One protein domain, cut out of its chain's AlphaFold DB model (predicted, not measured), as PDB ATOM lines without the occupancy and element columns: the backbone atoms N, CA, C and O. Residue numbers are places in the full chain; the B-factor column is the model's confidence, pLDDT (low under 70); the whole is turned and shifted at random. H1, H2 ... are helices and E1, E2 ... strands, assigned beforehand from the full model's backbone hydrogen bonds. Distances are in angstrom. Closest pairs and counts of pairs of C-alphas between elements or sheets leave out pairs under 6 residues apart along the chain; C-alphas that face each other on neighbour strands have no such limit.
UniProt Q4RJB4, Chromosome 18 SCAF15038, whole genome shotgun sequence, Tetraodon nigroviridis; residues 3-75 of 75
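What this domain is: This is residues 3 to 75 of the 75 residues of an uncharacterized protein of Tetraodon nigroviridis (UniProt Q4RJB4). A narrow two-stranded parallel sheet, E1 beside E2, has one longer helix, H1, packed over one of its faces, and after the sheet the chain turns through the short helix H2 and runs out in a long link to a last helix, H3. Residues 60 to 75, with H3 in them, stick out free of this strand-and-helix body. The printed part has 73 residues with three named helices and two named strands, in the order E1, H1, E2, H2, H3; the sheet has the order E1, E2, both strands are parallel, and the class is mixed, helices and strands. The whole is loose, with a radius of gyration of the C-alphas of 14.7 A, and the C-alphas span 39 by 29 by 17 A.

Where its parts are: Start at C-alpha 3, at (-23.437, 9.175, 1.428), where the strand E1 begins; it covers residues 3 to 8, and its first and last C-alphas are 16.6 A apart. Go on past six residues to Met 15, where the helix H1 begins; it covers residues 15 to 28 and is 19.9 A from first to last C-alpha. Look next at C-alpha 35, at (-17.785, 10.505, 0.666): here begins the strand E2, residues 35 to 41, 19.6 A from first to last C-alpha. Two residues later you reach the helix H2, residues 44 to 48, which is 6.1 A from first to last C-alpha. After residues 49 to 63, which hold no named element, find the helix H3 at residues 64 to 74, 15.8 A from first to last C-alpha, and its end at C-alpha 74, at (-44.267, -5.783, 7.929).

How they stand to each other: Begin with the strands E1 and E2, which are parallel neighbours with an angle of 24 degrees between their N-to-C directions. Compare C-alphas 5 and 38, which face each other at 4.7 A. Between these strands, N 6 and O 38 are within hydrogen-bond range at 2.8 A, and so are N 40 and O 6 at 2.9 A. E1, H1 and E2 form a strand-helix-strand unit, two parallel neighbour strands with a helix between them along the chain, and its crossover is right-handed. The closest C-alphas of E1 and H1 are those of Gly 8 and Gly 17, 4.6 A apart. The closest C-alphas of H1 and E2 are those of Leu 21 and Thr 39, 6.0 A apart. Moving outward, you find H1 and H2 close but not clearly touching, with the C-alphas of Val 18 and Val 47 as their closest pair, 7.9 A apart. H2 is apart from E1. H3 is apart from E1, H1, E2 and H2. In H1, H2 and H3, every O i to N i+4 pair is within hydrogen-bond range.

The domain as a whole: Look at Gly 30 and Arg 72 for the two C-alphas farthest apart, at 40.1 A; the first and last printed C-alphas, of Arg 3 and Gly 75, are 27.9 A apart. Without the residues that stand free, 60 to 75, of which 64 to 74 belong to H3, the body has 57 residues and spans 38 by 18 by 14 A. The printed part has no cut, and Gly 75 is the chain's last residue. The link from E2 to H2 is tight, those from E1 to H1 and from H1 to E2 are short, and the one from H2 to H3 is long, with 15 residues. The mean pLDDT of the printed part is 90.2, and the model's confidence is low, under 70, at residues 29 to 34 and at residue 75.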
ATOM      1  N   ARG A   3     -23.181  10.613   1.601       88.56
ATOM      2  CA  ARG A   3     -23.437   9.175   1.428       88.56
ATOM      3  C   ARG A   3     -23.961   8.950   0.018       88.56
ATOM      4  O   ARG A   3     -24.984   9.520  -0.344       88.56
ATOM      5  N   VAL A   4     -23.257   8.144  -0.764       89.19
ATOM      6  CA  VAL A   4     -23.583   7.876  -2.169       89.19
ATOM      7  C   VAL A   4     -23.863   6.391  -2.331       89.19
ATOM      8  O   VAL A   4     -23.067   5.565  -1.896       89.19
ATOM      9  N   ALA A   5     -24.983   6.048  -2.967       92.56
ATOM     10  CA  ALA A   5     -25.320   4.674  -3.314       92.56
ATOM     11  C   ALA A   5     -25.207   4.467  -4.828       92.56
ATOM     12  O   ALA A   5     -25.822   5.192  -5.606       92.56
ATOM     13  N   VAL A   6     -24.455   3.450  -5.238       94.25
ATOM     14  CA  VAL A   6     -24.395   2.971  -6.619       94.25
ATOM     15  C   VAL A   6     -25.185   1.678  -6.692       94.25
ATOM     16  O   VAL A   6     -24.832   0.678  -6.062       94.25
ATOM     17  N   CYS A   7     -26.272   1.713  -7.451       96.81
ATOM     18  CA  CYS A   7     -27.186   0.595  -7.617       96.81
ATOM     19  C   CYS A   7     -26.997  -0.011  -9.007       96.81
ATOM     20  O   CYS A   7     -26.927   0.708 -10.001       96.81
ATOM     21  N   GLY A   8     -26.910  -1.333  -9.077       97.94
ATOM     22  CA  GLY A   8     -26.753  -2.084 -10.321       97.94
ATOM     23  C   GLY A   8     -27.555  -3.378 -10.277       97.94
ATOM     24  O   GLY A   8     -27.950  -3.842  -9.203       97.94
ATOM     25  N   GLY A   9     -27.821  -3.952 -11.450       98.31
ATOM     26  CA  GLY A   9     -28.667  -5.140 -11.567       98.31
ATOM     27  C   GLY A   9     -30.122  -4.881 -11.172       98.31
ATOM     28  O   GLY A   9     -30.742  -5.747 -10.564       98.31
ATOM     29  N   THR A  10     -30.660  -3.686 -11.450       98.44
ATOM     30  CA  THR A  10     -32.101  -3.405 -11.296       98.44
ATOM     31  C   THR A  10     -32.912  -4.292 -12.234       98.44
ATOM     32  O   THR A  10     -33.867  -4.942 -11.805       98.44
ATOM     33  N   HIS A  11     -32.467  -4.378 -13.490       98.69
ATOM     34  CA  HIS A  11     -32.820  -5.472 -14.377       98.69
ATOM     35  C   HIS A  11     -31.699  -6.508 -14.354       98.69
ATOM     36  O   HIS A  11     -30.523  -6.168 -14.492       98.69
ATOM     37  N   GLY A  12     -32.049  -7.776 -14.163       98.38
ATOM     38  CA  GLY A  12     -31.057  -8.825 -13.931       98.38
ATOM     39  C   GLY A  12     -30.224  -9.219 -15.150       98.38
ATOM     40  O   GLY A  12     -29.164  -9.809 -14.992       98.38
ATOM     41  N   ASN A  13     -30.660  -8.857 -16.358       98.38
ATOM     42  CA  ASN A  13     -29.935  -9.095 -17.606       98.38
ATOM     43  C   ASN A  13     -29.047  -7.909 -18.049       98.38
ATOM     44  O   ASN A  13     -28.399  -7.987 -19.091       98.38
ATOM     45  N   GLU A  14     -28.975  -6.821 -17.276       98.50
ATOM     46  CA  GLU A  14     -28.106  -5.663 -17.547       98.50
ATOM     47  C   GLU A  14     -26.736  -5.831 -16.863       98.50
ATOM     48  O   GLU A  14     -26.422  -5.218 -15.836       98.50
ATOM     49  N   MET A  15     -25.904  -6.705 -17.432       97.69
ATOM     50  CA  MET A  15     -24.701  -7.219 -16.765       97.69
ATOM     51  C   MET A  15     -23.614  -6.175 -16.498       97.69
ATOM     52  O   MET A  15     -22.911  -6.288 -15.493       97.69
ATOM     53  N   SER A  16     -23.482  -5.133 -17.325       98.38
ATOM     54  CA  SER A  16     -22.467  -4.087 -17.124       98.38
ATOM     55  C   SER A  16     -22.568  -3.445 -15.738       98.38
ATOM     56  O   SER A  16     -21.555  -3.266 -15.064       98.38
ATOM     57  N   GLY A  17     -23.791  -3.177 -15.263       97.12
ATOM     58  CA  GLY A  17     -24.019  -2.638 -13.923       97.12
ATOM     59  C   GLY A  17     -23.639  -3.629 -12.821       97.12
ATOM     60  O   GLY A  17     -23.015  -3.242 -11.838       97.12
ATOM     61  N   VAL A  18     -23.953  -4.918 -12.996       97.62
ATOM     62  CA  VAL A  18     -23.607  -5.985 -12.037       97.62
ATOM     63  C   VAL A  18     -22.089  -6.129 -11.896       97.62
ATOM     64  O   VAL A  18     -21.569  -6.149 -10.778       97.62
ATOM     65  N   TYR A  19     -21.363  -6.179 -13.016       97.12
ATOM     66  CA  TYR A  19     -19.902  -6.280 -13.009       97.12
ATOM     67  C   TYR A  19     -19.240  -5.014 -12.460       97.12
ATOM     68  O   TYR A  19     -18.324  -5.123 -11.649       97.12
ATOM     69  N   MET A  20     -19.743  -3.822 -12.800       95.75
ATOM     70  CA  MET A  20     -19.241  -2.565 -12.239       95.75
ATOM     71  C   MET A  20     -19.323  -2.556 -10.706       95.75
ATOM     72  O   MET A  20     -18.357  -2.170 -10.052       95.75
ATOM     73  N   LEU A  21     -20.425  -3.029 -10.107       94.56
ATOM     74  CA  LEU A  21     -20.522  -3.128  -8.644       94.56
ATOM     75  C   LEU A  21     -19.464  -4.062  -8.053       94.56
ATOM     76  O   LEU A  21     -18.932  -3.777  -6.980       94.56
ATOM     77  N   ARG A  22     -19.162  -5.177  -8.728       91.44
ATOM     78  CA  ARG A  22     -18.121  -6.115  -8.292       91.44
ATOM     79  C   ARG A  22     -16.748  -5.446  -8.290       91.44
ATOM     80  O   ARG A  22     -16.013  -5.606  -7.320       91.44
ATOM     81  N   GLU A  23     -16.424  -4.684  -9.330       92.50
ATOM     82  CA  GLU A  23     -15.150  -3.963  -9.410       92.50
ATOM     83  C   GLU A  23     -15.076  -2.809  -8.401       92.50
ATOM     84  O   GLU A  23     -14.076  -2.679  -7.697       92.50
ATOM     85  N   LEU A  24     -16.158  -2.043  -8.226       90.31
ATOM     86  CA  LEU A  24     -16.231  -0.983  -7.215       90.31
ATOM     87  C   LEU A  24     -16.050  -1.532  -5.797       90.31
ATOM     88  O   LEU A  24     -15.324  -0.931  -5.012       90.31
ATOM     89  N   LYS A  25     -16.640  -2.691  -5.470       87.31
ATOM     90  CA  LYS A  25     -16.447  -3.344  -4.163       87.31
ATOM     91  C   LYS A  25     -14.990  -3.719  -3.900       87.31
ATOM     92  O   LYS A  25     -14.512  -3.529  -2.783       87.31
ATOM     93  N   LYS A  26     -14.278  -4.221  -4.916       86.44
ATOM     94  CA  LYS A  26     -12.843  -4.536  -4.806       86.44
ATOM     95  C   LYS A  26     -12.011  -3.277  -4.553       86.44
ATOM     96  O   LYS A  26     -11.093  -3.313  -3.744       86.44
ATOM     97  N   GLN A  27     -12.346  -2.167  -5.214       80.88
ATOM     98  CA  GLN A  27     -11.627  -0.894  -5.081       80.88
ATOM     99  C   GLN A  27     -11.953  -0.154  -3.773       80.88
ATOM    100  O   GLN A  27     -11.075   0.465  -3.175       80.88
ATOM    101  N   SER A  28     -13.196  -0.245  -3.285       70.88
ATOM    102  CA  SER A  28     -13.638   0.423  -2.053       70.88
ATOM    103  C   SER A  28     -12.985  -0.123  -0.781       70.88
ATOM    104  O   SER A  28     -13.045   0.531   0.252       70.88
ATOM    105  N   ALA A  29     -12.323  -1.284  -0.848       60.06
ATOM    106  CA  ALA A  29     -11.553  -1.833   0.268       60.06
ATOM    107  C   ALA A  29     -10.304  -0.995   0.629       60.06
ATOM    108  O   ALA A  29      -9.691  -1.258   1.659       60.06
ATOM    109  N   GLY A  30      -9.929   0.006  -0.184       55.44
ATOM    110  CA  GLY A  30      -8.716   0.808   0.028       55.44
ATOM    111  C   GLY A  30      -8.856   2.328  -0.110       55.44
ATOM    112  O   GLY A  30      -7.848   3.018   0.009       55.44
ATOM    113  N   GLN A  31     -10.049   2.881  -0.367       57.72
ATOM    114  CA  GLN A  31     -10.207   4.325  -0.606       57.72
ATOM    115  C   GLN A  31     -10.923   5.042   0.547       57.72
ATOM    116  O   GLN A  31     -12.140   4.955   0.700       57.72
ATOM    117  N   ALA A  32     -10.152   5.802   1.331       54.47
ATOM    118  CA  ALA A  32     -10.647   6.768   2.307       54.47
ATOM    119  C   ALA A  32     -10.826   8.139   1.629       54.47
ATOM    120  O   ALA A  32      -9.883   8.920   1.516       54.47
ATOM    121  N   GLY A  33     -12.033   8.409   1.129       64.81
ATOM    122  CA  GLY A  33     -12.423   9.702   0.555       64.81
ATOM    123  C   GLY A  33     -13.426  10.468   1.428       64.81
ATOM    124  O   GLY A  33     -13.962   9.944   2.399       64.81
ATOM    125  N   SER A  34     -13.730  11.713   1.046       67.88
ATOM    126  CA  SER A  34     -14.707  12.606   1.714       67.88
ATOM    127  C   SER A  34     -16.173  12.103   1.662       67.88
ATOM    128  O   SER A  34     -17.040  12.573   2.410       67.88
ATOM    129  N   ALA A  35     -16.463  11.108   0.816       73.69
ATOM    130  CA  ALA A  35     -17.785  10.505   0.666       73.69
ATOM    131  C   ALA A  35     -17.767   9.001   0.977       73.69
ATOM    132  O   ALA A  35     -16.864   8.276   0.566       73.69
ATOM    133  N   SER A  36     -18.808   8.529   1.667       84.75
ATOM    134  CA  SER A  36     -19.050   7.106   1.903       84.75
ATOM    135  C   SER A  36     -19.810   6.526   0.711       84.75
ATOM    136  O   SER A  36     -20.958   6.903   0.463       84.75
ATOM    137  N   LEU A  37     -19.156   5.634  -0.037       86.69
ATOM    138  CA  LEU A  37     -19.728   4.952  -1.195       86.69
ATOM    139  C   LEU A  37     -20.291   3.583  -0.792       86.69
ATOM    140  O   LEU A  37     -19.573   2.739  -0.262       86.69
ATOM    141  N   MET A  38     -21.563   3.342  -1.093       89.06
ATOM    142  CA  MET A  38     -22.239   2.060  -0.916       89.06
ATOM    143  C   MET A  38     -22.594   1.470  -2.279       89.06
ATOM    144  O   MET A  38     -23.089   2.170  -3.157       89.06
ATOM    145  N   THR A  39     -22.381   0.171  -2.456       93.31
ATOM    146  CA  THR A  39     -22.770  -0.561  -3.669       93.31
ATOM    147  C   THR A  39     -23.932  -1.504  -3.365       93.31
ATOM    148  O   THR A  39     -23.886  -2.253  -2.387       93.31
ATOM    149  N   VAL A  40     -24.969  -1.497  -4.206       96.00
ATOM    150  CA  VAL A  40     -26.215  -2.250  -3.979       96.00
ATOM    151  C   VAL A  40     -26.583  -3.080  -5.204       96.00
ATOM    152  O   VAL A  40     -26.871  -2.541  -6.274       96.00
ATOM    153  N   LEU A  41     -26.614  -4.405  -5.034       97.69
ATOM    154  CA  LEU A  41     -27.188  -5.314  -6.026       97.69
ATOM    155  C   LEU A  41     -28.713  -5.293  -5.877       97.69
ATOM    156  O   LEU A  41     -29.237  -5.797  -4.888       97.69
ATOM    157  N   SER A  42     -29.406  -4.676  -6.831       98.06
ATOM    158  CA  SER A  42     -30.812  -4.281  -6.654       98.06
ATOM    159  C   SER A  42     -31.800  -5.439  -6.814       98.06
ATOM    160  O   SER A  42     -32.757  -5.522  -6.051       98.06
ATOM    161  N   ASN A  43     -31.570  -6.357  -7.761       98.31
ATOM    162  CA  ASN A  43     -32.446  -7.507  -8.001       98.31
ATOM    163  C   ASN A  43     -31.663  -8.836  -8.052       98.31
ATOM    164  O   ASN A  43     -31.490  -9.404  -9.133       98.31
ATOM    165  N   PRO A  44     -31.172  -9.357  -6.907       98.06
ATOM    166  CA  PRO A  44     -30.295 -10.532  -6.886       98.06
ATOM    167  C   PRO A  44     -30.891 -11.762  -7.583       98.06
ATOM    168  O   PRO A  44     -30.205 -12.407  -8.368       98.06
ATOM    169  N   ARG A  45     -32.187 -12.036  -7.374       98.38
ATOM    170  CA  ARG A  45     -32.878 -13.190  -7.979       98.38
ATOM    171  C   ARG A  45     -32.987 -13.075  -9.503       98.38
ATOM    172  O   ARG A  45     -32.826 -14.068 -10.211       98.38
ATOM    173  N   ALA A  46     -33.250 -11.875 -10.027       98.62
ATOM    174  CA  ALA A  46     -33.294 -11.663 -11.472       98.62
ATOM    175  C   ALA A  46     -31.896 -11.743 -12.099       98.62
ATOM    176  O   ALA A  46     -31.761 -12.281 -13.197       98.62
ATOM    177  N   VAL A  47     -30.871 -11.238 -11.400       98.56
ATOM    178  CA  VAL A  47     -29.462 -11.324 -11.821       98.56
ATOM    179  C   VAL A  47     -29.006 -12.777 -11.896       98.56
ATOM    180  O   VAL A  47     -28.467 -13.187 -12.918       98.56
ATOM    181  N   GLU A  48     -29.281 -13.573 -10.862       98.31
ATOM    182  CA  GLU A  48     -28.968 -15.009 -10.832       98.31
ATOM    183  C   GLU A  48     -29.631 -15.768 -11.990       98.31
ATOM    184  O   GLU A  48     -29.028 -16.649 -12.593       98.31
ATOM    185  N   SER A  49     -30.848 -15.366 -12.361       97.94
ATOM    186  CA  SER A  49     -31.584 -15.958 -13.482       97.94
ATOM    187  C   SER A  49     -31.222 -15.370 -14.854       97.94
ATOM    188  O   SER A  49     -31.782 -15.815 -15.853       97.94
ATOM    189  N   CYS A  50     -30.360 -14.347 -14.923       98.00
ATOM    190  CA  CYS A  50     -30.090 -13.542 -16.124       98.00
ATOM    191  C   CYS A  50     -31.380 -13.075 -16.840       98.00
ATOM    192  O   CYS A  50     -31.524 -13.142 -18.062       98.00
ATOM    193  N   ARG A  51     -32.370 -12.619 -16.065       98.44
ATOM    194  CA  ARG A  51     -33.670 -12.142 -16.568       98.44
ATOM    195  C   ARG A  51     -33.881 -10.685 -16.208       98.44
ATOM    196  O   ARG A  51     -33.376 -10.211 -15.199       98.44
ATOM    197  N   ARG A  52     -34.698  -9.974 -16.990       98.50
ATOM    198  CA  ARG A  52     -35.056  -8.579 -16.685       98.50
ATOM    199  C   ARG A  52     -35.666  -8.443 -15.283       98.50
ATOM    200  O   ARG A  52     -35.272  -7.558 -14.535       98.50
ATOM    201  N   TYR A  53     -36.587  -9.326 -14.915       98.50
ATOM    202  CA  TYR A  53     -37.183  -9.423 -13.582       98.50
ATOM    203  C   TYR A  53     -37.680 -10.855 -13.324       98.50
ATOM    204  O   TYR A  53     -37.726 -11.661 -14.254       98.50
ATOM    205  N   VAL A  54     -38.042 -11.167 -12.071       97.56
ATOM    206  CA  VAL A  54     -38.682 -12.445 -11.701       97.56
ATOM    207  C   VAL A  54     -40.199 -12.341 -11.869       97.56
ATOM    208  O   VAL A  54     -40.742 -12.965 -12.771       97.56
ATOM    209  N   ASP A  55     -40.854 -11.489 -11.071       97.12
ATOM    210  CA  ASP A  55     -42.322 -11.352 -11.081       97.12
ATOM    211  C   ASP A  55     -42.794 -10.046 -11.741       97.12
ATOM    212  O   ASP A  55     -43.677 -10.043 -12.595       97.12
ATOM    213  N   LYS A  56     -42.202  -8.912 -11.344       96.69
ATOM    214  CA  LYS A  56     -42.527  -7.565 -11.840       96.69
ATOM    215  C   LYS A  56     -41.261  -6.749 -12.041       96.69
ATOM    216  O   LYS A  56     -40.263  -6.957 -11.351       96.69
ATOM    217  N   ASP A  57     -41.326  -5.785 -12.954       97.94
ATOM    218  CA  ASP A  57     -40.238  -4.837 -13.187       97.94
ATOM    219  C   ASP A  57     -39.954  -4.020 -11.915       97.94
ATOM    220  O   ASP A  57     -40.757  -3.177 -11.505       97.94
ATOM    221  N   LEU A  58     -38.800  -4.277 -11.287       97.81
ATOM    222  CA  LEU A  58     -38.394  -3.628 -10.039       97.81
ATOM    223  C   LEU A  58     -38.345  -2.101 -10.186       97.81
ATOM    224  O   LEU A  58     -38.732  -1.382  -9.267       97.81
ATOM    225  N   ASN A  59     -37.970  -1.592 -11.365       97.50
ATOM    226  CA  ASN A  59     -37.899  -0.160 -11.657       97.50
ATOM    227  C   ASN A  59     -39.287   0.489 -11.856       97.50
ATOM    228  O   ASN A  59     -39.398   1.618 -12.337       97.50
ATOM    229  N   ARG A  60     -40.368  -0.228 -11.537       97.81
ATOM    230  CA  ARG A  60     -41.751   0.271 -11.480       97.81
ATOM    231  C   ARG A  60     -42.400   0.050 -10.109       97.81
ATOM    232  O   ARG A  60     -43.558   0.415  -9.921       97.81
ATOM    233  N   CYS A  61     -41.662  -0.497  -9.138       96.69
ATOM    234  CA  CYS A  61     -42.194  -0.897  -7.832       96.69
ATOM    235  C   CYS A  61     -42.006   0.142  -6.709       96.69
ATOM    236  O   CYS A  61     -42.364  -0.132  -5.568       96.69
ATOM    237  N   PHE A  62     -41.488   1.337  -7.010       96.06
ATOM    238  CA  PHE A  62     -41.168   2.374  -6.015       96.06
ATOM    239  C   PHE A  62     -42.184   3.526  -5.967       96.06
ATOM    240  O   PHE A  62     -41.850   4.653  -5.610       96.06
ATOM    241  N   THR A  63     -43.445   3.274  -6.331       96.69
ATOM    242  CA  THR A  63     -44.503   4.277  -6.133       96.69
ATOM    243  C   THR A  63     -44.831   4.400  -4.645       96.69
ATOM    244  O   THR A  63     -44.788   3.416  -3.906       96.69
ATOM    245  N   SER A  64     -45.227   5.590  -4.184       96.56
ATOM    246  CA  SER A  64     -45.551   5.800  -2.764       96.56
ATOM    247  C   SER A  64     -46.685   4.893  -2.273       96.56
ATOM    248  O   SER A  64     -46.727   4.538  -1.100       96.56
ATOM    249  N   HIS A  65     -47.604   4.509  -3.163       95.56
ATOM    250  CA  HIS A  65     -48.663   3.550  -2.854       95.56
ATOM    251  C   HIS A  65     -48.098   2.161  -2.529       95.56
ATOM    252  O   HIS A  65     -48.434   1.603  -1.487       95.56
ATOM    253  N   LEU A  66     -47.215   1.633  -3.386       95.25
ATOM    254  CA  LEU A  66     -46.607   0.316  -3.193       95.25
ATOM    255  C   LEU A  66     -45.712   0.286  -1.952       95.25
ATOM    256  O   LEU A  66     -45.802  -0.651  -1.164       95.25
ATOM    257  N   LEU A  67     -44.913   1.334  -1.730       95.00
ATOM    258  CA  LEU A  67     -44.032   1.421  -0.561       95.00
ATOM    259  C   LEU A  67     -44.828   1.417   0.755       95.00
ATOM    260  O   LEU A  67     -44.557   0.596   1.627       95.00
ATOM    261  N   ARG A  68     -45.898   2.219   0.855       94.75
ATOM    262  CA  ARG A  68     -46.794   2.216   2.031       94.75
ATOM    263  C   ARG A  68     -47.554   0.905   2.225       94.75
ATOM    264  O   ARG A  68     -48.019   0.607   3.323       94.75
ATOM    265  N   GLN A  69     -47.797   0.147   1.159       92.06
ATOM    266  CA  GLN A  69     -48.427  -1.166   1.275       92.06
ATOM    267  C   GLN A  69     -47.465  -2.185   1.893       92.06
ATOM    268  O   GLN A  69     -47.886  -2.959   2.742       92.06
ATOM    269  N   VAL A  70     -46.186  -2.151   1.510       86.88
ATOM    270  CA  VAL A  70     -45.157  -3.019   2.095       86.88
ATOM    271  C   VAL A  70     -44.948  -2.704   3.576       86.88
ATOM    272  O   VAL A  70     -44.949  -3.628   4.380       86.88
ATOM    273  N   GLU A  71     -44.853  -1.426   3.956       84.31
ATOM    274  CA  GLU A  71     -44.699  -1.011   5.362       84.31
ATOM    275  C   GLU A  71     -45.819  -1.557   6.263       84.31
ATOM    276  O   GLU A  71     -45.546  -2.062   7.347       84.31
ATOM    277  N   ARG A  72     -47.071  -1.533   5.787       83.50
ATOM    278  CA  ARG A  72     -48.232  -2.074   6.517       83.50
ATOM    279  C   ARG A  72     -48.251  -3.597   6.639       83.50
ATOM    280  O   ARG A  72     -48.947  -4.102   7.503       83.50
ATOM    281  N   ASN A  73     -47.549  -4.312   5.765       71.69
ATOM    282  CA  ASN A  73     -47.494  -5.775   5.784       71.69
ATOM    283  C   ASN A  73     -46.345  -6.313   6.655       71.69
ATOM    284  O   ASN A  73     -46.257  -7.523   6.851       71.69
ATOM    285  N   ILE A  74     -45.433  -5.438   7.096       72.94
ATOM    286  CA  ILE A  74     -44.267  -5.783   7.929       72.94
ATOM    287  C   ILE A  74     -44.469  -5.337   9.394       72.94
ATOM    288  O   ILE A  74     -43.728  -5.785  10.267       72.94
ATOM    289  N   GLY A  75     -45.460  -4.479   9.667       52.50
ATOM    290  CA  GLY A  75     -45.937  -4.158  11.020       52.50
ATOM    291  C   GLY A  75     -47.029  -5.110  11.477       52.50
ATOM    292  O   GLY A  75     -47.041  -5.415  12.688       52.50
TER     293      GLY A  75